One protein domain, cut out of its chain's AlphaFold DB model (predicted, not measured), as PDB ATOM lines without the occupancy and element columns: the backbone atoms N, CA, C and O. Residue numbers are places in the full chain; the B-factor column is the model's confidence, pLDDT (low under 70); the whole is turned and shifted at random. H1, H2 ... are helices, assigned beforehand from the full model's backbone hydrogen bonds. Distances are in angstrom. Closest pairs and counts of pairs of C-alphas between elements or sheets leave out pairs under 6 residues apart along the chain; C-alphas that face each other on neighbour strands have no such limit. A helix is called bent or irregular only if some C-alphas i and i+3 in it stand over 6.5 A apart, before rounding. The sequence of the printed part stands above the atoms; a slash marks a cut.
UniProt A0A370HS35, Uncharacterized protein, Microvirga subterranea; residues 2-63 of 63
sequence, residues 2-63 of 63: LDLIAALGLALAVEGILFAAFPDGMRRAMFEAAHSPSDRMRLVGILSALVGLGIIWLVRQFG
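What this domain is: This is residues 2 to 63 of the 63 residues of an uncharacterized protein of Microvirga subterranea (UniProt A0A370HS35). Three helices make an open, angular U: the long helices H1 and H3 are its two splayed arms, and the shorter H2 joins them at one end. The space between the arms is empty, and much of both arms, residues 2 to 14 of H1 and 42 to 62 of H3, stands free. The printed part has 62 residues with three named helices, in the order H1, H2, H3, and no named strand; its class is all helix. It is loose, with a radius of gyration of the C-alphas of 14.4 A, and its C-alphas span 39 by 29 by 18 A along their three main axes.

Where its parts are: Find C-alpha 2 at (40.492, -9.548, 41.479), where H1 begins; this helix, residues 2 to 21, runs 28.0 A to C-alpha 21 at (44.384, -0.191, 15.398), with z falling on the way. Pass Phe 22 and you come to H2, residues 23 to 34, which measures 16.6 A from first to last C-alpha. After residues 35 to 37 you reach H3, residues 38 to 62, the longest helix. It runs 36.1 A to C-alpha 62 at (22.089, -13.964, 32.965), and here it is y that falls. No helix is bent or irregular.

How they stand to each other: Start at Phe 19 and Met 26, whose C-alphas, 6.3 A apart, are the closest of H1 and H2; these two helices are close but not clearly touching. Their lines are about perpendicular, but only just, at 72 degrees. Go on to Ala 33 and Met 41, whose C-alphas, 7.3 A apart, are the closest of H2 and H3. These two helices are also close but not clearly touching, and they run opposite ways at a steep tilt of 57 degrees. H1 and H3 are apart, with no C-alpha of the one within 8 A of the other. In H1, H2 and H3, every O i to N i+4 pair is within hydrogen-bond range.

The domain as a whole: Look at His 35 and Gly 63 for the two C-alphas farthest apart, 40.4 A. The first and last printed C-alphas, those of Leu 2 and Gly 63, are 17.9 A apart. The printed part has no cut, and both links, H1 to H2 and H2 to H3, are tight. In the B-factor column you will find a mean pLDDT of 91.8 over the printed part; one residue, Gly 63, the chain's last, is under 70.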
ATOM      1  N   LEU A   2      39.865  -9.233  42.768       90.69
ATOM      2  CA  LEU A   2      40.492  -9.548  41.479       90.69
ATOM      3  C   LEU A   2      39.623  -9.172  40.269       90.69
ATOM      4  O   LEU A   2      40.164  -8.709  39.278       90.69
ATOM      5  N   ASP A   3      38.295  -9.263  40.373       87.25
ATOM      6  CA  ASP A   3      37.382  -8.896  39.278       87.25
ATOM      7  C   ASP A   3      37.480  -7.418  38.888       87.25
ATOM      8  O   ASP A   3      37.392  -7.080  37.714       87.25
ATOM      9  N   LEU A   4      37.703  -6.529  39.866       86.81
ATOM     10  CA  LEU A   4      37.891  -5.103  39.599       86.81
ATOM     11  C   LEU A   4      39.211  -4.861  38.862       86.81
ATOM     12  O   LEU A   4      39.253  -4.081  37.916       86.81
ATOM     13  N   ILE A   5      40.273  -5.557  39.276       94.19
ATOM     14  CA  ILE A   5      41.587  -5.484  38.628       94.19
ATOM     15  C   ILE A   5      41.502  -6.047  37.204       94.19
ATOM     16  O   ILE A   5      42.034  -5.442  36.280       94.19
ATOM     17  N   ALA A   6      40.794  -7.160  37.007       92.88
ATOM     18  CA  ALA A   6      40.572  -7.755  35.695       92.88
ATOM     19  C   ALA A   6      39.741  -6.840  34.783       92.88
ATOM     20  O   ALA A   6      40.112  -6.636  33.631       92.88
ATOM     21  N   ALA A   7      38.664  -6.236  35.296       90.50
ATOM     22  CA  ALA A   7      37.849  -5.280  34.547       90.50
ATOM     23  C   ALA A   7      38.646  -4.023  34.163       90.50
ATOM     24  O   ALA A   7      38.548  -3.557  33.029       90.50
ATOM     25  N   LEU A   8      39.477  -3.508  35.075       92.19
ATOM     26  CA  LEU A   8      40.378  -2.391  34.794       92.19
ATOM     27  C   LEU A   8      41.425  -2.770  33.736       92.19
ATOM     28  O   LEU A   8      41.654  -2.015  32.796       92.19
ATOM     29  N   GLY A   9      42.023  -3.958  33.855       95.44
ATOM     30  CA  GLY A   9      42.969  -4.485  32.874       95.44
ATOM     31  C   GLY A   9      42.340  -4.650  31.490       95.44
ATOM     32  O   GLY A   9      42.952  -4.278  30.492       95.44
ATOM     33  N   LEU A  10      41.097  -5.133  31.428       94.38
ATOM     34  CA  LEU A  10      40.343  -5.244  30.183       94.38
ATOM     35  C   LEU A  10      40.062  -3.867  29.567       94.38
ATOM     36  O   LEU A  10      40.256  -3.701  28.367       94.38
ATOM     37  N   ALA A  11      39.656  -2.880  30.373       93.81
ATOM     38  CA  ALA A  11      39.429  -1.517  29.896       93.81
ATOM     39  C   ALA A  11      40.699  -0.923  29.260       93.81
ATOM     40  O   ALA A  11      40.640  -0.427  28.136       93.81
ATOM     41  N   LEU A  12      41.851  -1.068  29.925       95.50
ATOM     42  CA  LEU A  12      43.145  -0.614  29.405       95.50
ATOM     43  C   LEU A  12      43.577  -1.370  28.143       95.50
ATOM     44  O   LEU A  12      44.099  -0.762  27.212       95.50
ATOM     45  N   ALA A  13      43.361  -2.687  28.088       97.31
ATOM     46  CA  ALA A  13      43.681  -3.481  26.905       97.31
ATOM     47  C   ALA A  13      42.841  -3.049  25.694       97.31
ATOM     48  O   ALA A  13      43.382  -2.865  24.605       97.31
ATOM     49  N   VAL A  14      41.534  -2.841  25.886       95.50
ATOM     50  CA  VAL A  14      40.634  -2.347  24.835       95.50
ATOM     51  C   VAL A  14      41.058  -0.953  24.377       95.50
ATOM     52  O   VAL A  14      41.172  -0.720  23.175       95.50
ATOM     53  N   GLU A  15      41.349  -0.048  25.310       94.19
ATOM     54  CA  GLU A  15      41.827   1.300  24.995       94.19
ATOM     55  C   GLU A  15      43.137   1.258  24.186       94.19
ATOM     56  O   GLU A  15      43.229   1.875  23.123       94.19
ATOM     57  N   GLY A  16      44.119   0.459  24.613       95.19
ATOM     58  CA  GLY A  16      45.394   0.292  23.910       95.19
ATOM     59  C   GLY A  16      45.242  -0.294  22.503       95.19
ATOM     60  O   GLY A  16      45.891   0.177  21.568       95.19
ATOM     61  N   ILE A  17      44.349  -1.272  22.323       96.56
ATOM     62  CA  ILE A  17      44.036  -1.835  21.000       96.56
ATOM     63  C   ILE A  17      43.401  -0.773  20.099       96.56
ATOM     64  O   ILE A  17      43.774  -0.683  18.933       96.56
ATOM     65  N   LEU A  18      42.484   0.052  20.613       94.94
ATOM     66  CA  LEU A  18      41.879   1.136  19.834       94.94
ATOM     67  C   LEU A  18      42.927   2.155  19.377       94.94
ATOM     68  O   LEU A  18      42.921   2.549  18.210       94.94
ATOM     69  N   PHE A  19      43.860   2.530  20.256       92.19
ATOM     70  CA  PHE A  19      44.979   3.401  19.891       92.19
ATOM     71  C   PHE A  19      45.908   2.772  18.845       92.19
ATOM     72  O   PHE A  19      46.362   3.474  17.943       92.19
ATOM     73  N   ALA A  20      46.180   1.467  18.938       95.94
ATOM     74  CA  ALA A  20      47.057   0.764  18.003       95.94
ATOM     75  C   ALA A  20      46.400   0.512  16.634       95.94
ATOM     76  O   ALA A  20      47.056   0.649  15.604       95.94
ATOM     77  N   ALA A  21      45.116   0.147  16.616       96.75
ATOM     78  CA  ALA A  21      44.384  -0.191  15.398       96.75
ATOM     79  C   ALA A  21      43.864   1.050  14.651       96.75
ATOM     80  O   ALA A  21      43.853   1.058  13.422       96.75
ATOM     81  N   PHE A  22      43.448   2.099  15.373       95.81
ATOM     82  CA  PHE A  22      42.818   3.296  14.798       95.81
ATOM     83  C   PHE A  22      43.388   4.604  15.386       95.81
ATOM     84  O   PHE A  22      42.646   5.402  15.976       95.81
ATOM     85  N   PRO A  23      44.691   4.883  15.198       91.88
ATOM     86  CA  PRO A  23      45.356   6.031  15.819       91.88
ATOM     87  C   PRO A  23      44.764   7.382  15.383       91.88
ATOM     88  O   PRO A  23      44.573   8.276  16.210       91.88
ATOM     89  N   ASP A  24      44.423   7.541  14.101       94.88
ATOM     90  CA  ASP A  24      43.850   8.789  13.579       94.88
ATOM     91  C   ASP A  24      42.415   9.029  14.055       94.88
ATOM     92  O   ASP A  24      42.027  10.170  14.316       94.88
ATOM     93  N   GLY A  25      41.633   7.958  14.224       92.38
ATOM     94  CA  GLY A  25      40.287   8.032  14.792       92.38
ATOM     95  C   GLY A  25      40.320   8.534  16.233       92.38
ATOM     96  O   GLY A  25      39.623   9.493  16.569       92.38
ATOM     97  N   MET A  26      41.203   7.960  17.056       93.50
ATOM     98  CA  MET A  26      41.394   8.387  18.445       93.50
ATOM     99  C   MET A  26      41.905   9.827  18.546       93.50
ATOM    100  O   MET A  26      41.394  10.606  19.351       93.50
ATOM    101  N   ARG A  27      42.856  10.226  17.690       92.81
ATOM    102  CA  ARG A  27      43.357  11.609  17.647       92.81
ATOM    103  C   ARG A  27      42.237  12.612  17.360       92.81
ATOM    104  O   ARG A  27      42.150  13.638  18.033       92.81
ATOM    105  N   ARG A  28      41.375  12.318  16.382       93.38
ATOM    106  CA  ARG A  28      40.220  13.168  16.045       93.38
ATOM    107  C   ARG A  28      39.215  13.230  17.188       93.38
ATOM    108  O   ARG A  28      38.817  14.327  17.566       93.38
ATOM    109  N   ALA A  29      38.872  12.088  17.781       89.75
ATOM    110  CA  ALA A  29      37.953  12.028  18.914       89.75
ATOM    111  C   ALA A  29      38.460  12.853  20.110       89.75
ATOM    112  O   ALA A  29      37.696  13.607  20.707       89.75
ATOM    113  N   MET A  30      39.758  12.779  20.424       90.62
ATOM    114  CA  MET A  30      40.367  13.599  21.476       90.62
ATOM    115  C   MET A  30      40.335  15.094  21.150       90.62
ATOM    116  O   MET A  30      40.056  15.907  22.030       90.62
ATOM    117  N   PHE A  31      40.585  15.469  19.894       93.62
ATOM    118  CA  PHE A  31      40.504  16.864  19.463       93.62
ATOM    119  C   PHE A  31      39.078  17.419  19.580       93.62
ATOM    120  O   PHE A  31      38.882  18.519  20.101       93.62
ATOM    121  N   GLU A  32      38.079  16.648  19.149       89.94
ATOM    122  CA  GLU A  32      36.663  17.007  19.271       89.94
ATOM    123  C   GLU A  32      36.218  17.080  20.738       89.94
ATOM    124  O   GLU A  32      35.488  17.999  21.114       89.94
ATOM    125  N   ALA A  33      36.697  16.166  21.585       87.94
ATOM    126  CA  ALA A  33      36.437  16.196  23.020       87.94
ATOM    127  C   ALA A  33      37.029  17.453  23.676       87.94
ATOM    128  O   ALA A  33      36.338  18.117  24.443       87.94
ATOM    129  N   ALA A  34      38.260  17.834  23.323       89.06
ATOM    130  CA  ALA A  34      38.922  19.019  23.871       89.06
ATOM    131  C   ALA A  34      38.204  20.338  23.525       89.06
ATOM    132  O   ALA A  34      38.265  21.290  24.299       89.06
ATOM    133  N   HIS A  35      37.516  20.395  22.381       90.00
ATOM    134  CA  HIS A  35      36.758  21.571  21.939       90.00
ATOM    135  C   HIS A  35      35.267  21.502  22.293       90.00
ATOM    136  O   HIS A  35      34.514  22.434  22.002       90.00
ATOM    137  N   SER A  36      34.815  20.404  22.901       87.62
ATOM    138  CA  SER A  36      33.416  20.238  23.270       87.62
ATOM    139  C   SER A  36      33.089  20.989  24.567       87.62
ATOM    140  O   SER A  36      33.882  20.971  25.509       87.62
ATOM    141  N   PRO A  37      31.896  21.603  24.675       88.81
ATOM    142  CA  PRO A  37      31.429  22.185  25.928       88.81
ATOM    143  C   PRO A  37      31.371  21.135  27.042       88.81
ATOM    144  O   PRO A  37      30.934  19.997  26.825       88.81
ATOM    145  N   SER A  38      31.747  21.535  28.254       90.44
ATOM    146  CA  SER A  38      31.795  20.675  29.441       90.44
ATOM    147  C   SER A  38      30.451  20.009  29.762       90.44
ATOM    148  O   SER A  38      30.432  18.851  30.183       90.44
ATOM    149  N   ASP A  39      29.325  20.675  29.497       91.00
ATOM    150  CA  ASP A  39      27.981  20.105  29.671       91.00
ATOM    151  C   ASP A  39      27.730  18.885  28.777       91.00
ATOM    152  O   ASP A  39      27.178  17.876  29.223       91.00
ATOM    153  N   ARG A  40      28.190  18.935  27.520       89.00
ATOM    154  CA  ARG A  40      28.044  17.814  26.584       89.00
ATOM    155  C   ARG A  40      28.930  16.642  27.001       89.00
ATOM    156  O   ARG A  40      28.460  15.507  27.001       89.00
ATOM    157  N   MET A  41      30.172  16.909  27.411       91.19
ATOM    158  CA  MET A  41      31.073  15.875  27.942       91.19
ATOM    159  C   MET A  41      30.494  15.186  29.181       91.19
ATOM    160  O   MET A  41      30.561  13.962  29.285       91.19
ATOM    161  N   ARG A  42      29.882  15.948  30.095       92.56
ATOM    162  CA  ARG A  42      29.210  15.396  31.281       92.56
ATOM    163  C   ARG A  42      28.064  14.469  30.904       92.56
ATOM    164  O   ARG A  42      27.983  13.366  31.435       92.56
ATOM    165  N   LEU A  43      27.205  14.898  29.982       94.75
ATOM    166  CA  LEU A  43      26.059  14.104  29.552       94.75
ATOM    167  C   LEU A  43      26.499  12.800  28.876       94.75
ATOM    168  O   LEU A  43      26.001  11.735  29.231       94.75
ATOM    169  N   VAL A  44      27.480  12.867  27.970       91.69
ATOM    170  CA  VAL A  44      28.052  11.672  27.331       91.69
ATOM    171  C   VAL A  44      28.675  10.750  28.377       91.69
ATOM    172  O   VAL A  44      28.375   9.563  28.381       91.69
ATOM    173  N   GLY A  45      29.471  11.279  29.310       92.25
ATOM    174  CA  GLY A  45      30.088  10.482  30.373       92.25
ATOM    175  C   GLY A  45      29.069   9.760  31.258       92.25
ATOM    176  O   GLY A  45      29.229   8.571  31.534       92.25
ATOM    177  N   ILE A  46      27.992  10.443  31.656       96.31
ATOM    178  CA  ILE A  46      26.915   9.847  32.460       96.31
ATOM    179  C   ILE A  46      26.197   8.746  31.674       96.31
ATOM    180  O   ILE A  46      25.988   7.658  32.210       96.31
ATOM    181  N   LEU A  47      25.850   8.992  30.407       96.62
ATOM    182  CA  LEU A  47      25.207   7.980  29.564       96.62
ATOM    183  C   LEU A  47      26.102   6.749  29.381       96.62
ATOM    184  O   LEU A  47      25.635   5.630  29.573       96.62
ATOM    185  N   SER A  48      27.390   6.945  29.093       93.19
ATOM    186  CA  SER A  48      28.369   5.860  28.967       93.19
ATOM    187  C   SER A  48      28.481   5.036  30.250       93.19
ATOM    188  O   SER A  48      28.509   3.807  30.194       93.19
ATOM    189  N   ALA A  49      28.497   5.695  31.414       94.19
ATOM    190  CA  ALA A  49      28.549   5.021  32.708       94.19
ATOM    191  C   ALA A  49      27.284   4.188  32.979       94.19
ATOM    192  O   ALA A  49      27.389   3.043  33.418       94.19
ATOM    193  N   LEU A  50      26.099   4.729  32.680       96.94
ATOM    194  CA  LEU A  50      24.828   4.014  32.834       96.94
ATOM    195  C   LEU A  50      24.742   2.797  31.909       96.94
ATOM    196  O   LEU A  50      24.325   1.725  32.346       96.94
ATOM    197  N   VAL A  51      25.176   2.940  30.655       95.81
ATOM    198  CA  VAL A  51      25.236   1.828  29.697       95.81
ATOM    199  C   VAL A  51      26.213   0.757  30.178       95.81
ATOM    200  O   VAL A  51      25.853  -0.417  30.218       95.81
ATOM    201  N   GLY A  52      27.418   1.148  30.605       91.44
ATOM    202  CA  GLY A  52      28.409   0.219  31.149       91.44
ATOM    203  C   GLY A  52      27.881  -0.550  32.361       91.44
ATOM    204  O   GLY A  52      28.006  -1.773  32.420       91.44
ATOM    205  N   LEU A  53      27.211   0.138  33.289       93.12
ATOM    206  CA  LEU A  53      26.580  -0.496  34.446       93.12
ATOM    207  C   LEU A  53      25.451  -1.452  34.032       93.12
ATOM    208  O   LEU A  53      25.368  -2.554  34.569       93.12
ATOM    209  N   GLY A  54      24.621  -1.063  33.061       94.62
ATOM    210  CA  GLY A  54      23.557  -1.903  32.516       94.62
ATOM    211  C   GLY A  54      24.086  -3.185  31.872       94.62
ATOM    212  O   GLY A  54      23.550  -4.261  32.128       94.62
ATOM    213  N   ILE A  55      25.178  -3.096  31.104       91.56
ATOM    214  CA  ILE A  55      25.845  -4.262  30.507       91.56
ATOM    215  C   ILE A  55      26.392  -5.178  31.602       91.56
ATOM    216  O   ILE A  55      26.125  -6.378  31.576       91.56
ATOM    217  N   ILE A  56      27.115  -4.631  32.586       90.25
ATOM    218  CA  ILE A  56      27.660  -5.420  33.701       90.25
ATOM    219  C   ILE A  56      26.529  -6.120  34.459       90.25
ATOM    220  O   ILE A  56      26.645  -7.303  34.777       90.25
ATOM    221  N   TRP A  57      25.435  -5.414  34.741       92.19
ATOM    222  CA  TRP A  57      24.286  -5.973  35.445       92.19
ATOM    223  C   TRP A  57      23.610  -7.094  34.647       92.19
ATOM    224  O   TRP A  57      23.363  -8.160  35.204       92.19
ATOM    225  N   LEU A  58      23.388  -6.903  33.342       92.56
ATOM    226  CA  LEU A  58      22.821  -7.930  32.463       92.56
ATOM    227  C   LEU A  58      23.704  -9.177  32.401       92.56
ATOM    228  O   LEU A  58      23.214 -10.283  32.613       92.56
ATOM    229  N   VAL A  59      25.005  -9.007  32.162       90.44
ATOM    230  CA  VAL A  59      25.951 -10.131  32.094       90.44
ATOM    231  C   VAL A  59      26.000 -10.883  33.425       90.44
ATOM    232  O   VAL A  59      26.051 -12.104  33.423       90.44
ATOM    233  N   ARG A  60      25.933 -10.180  34.562       87.50
ATOM    234  CA  ARG A  60      25.920 -10.813  35.892       87.50
ATOM    235  C   ARG A  60      24.589 -11.464  36.267       87.50
ATOM    236  O   ARG A  60      24.594 -12.313  37.147       87.50
ATOM    237  N   GLN A  61      23.468 -11.031  35.693       88.62
ATOM    238  CA  GLN A  61      22.152 -11.596  36.003       88.62
ATOM    239  C   GLN A  61      21.813 -12.815  35.136       88.62
ATOM    240  O   GLN A  61      21.080 -13.692  35.584       88.62
ATOM    241  N   PHE A  62      22.317 -12.859  33.901       77.75
ATOM    242  CA  PHE A  62      22.089 -13.964  32.965       77.75
ATOM    243  C   PHE A  62      23.264 -14.953  32.870       77.75
ATOM    244  O   PHE A  62      23.130 -15.959  32.173       77.75
ATOM    245  N   GLY A  63      24.393 -14.658  33.520       59.78
ATOM    246  CA  GLY A  63      25.609 -15.479  33.550       59.78
ATOM    247  C   GLY A  63      25.821 -16.231  34.854       59.78
ATOM    248  O   GLY A  63      25.232 -15.828  35.882       59.78
TER     249      GLY A  63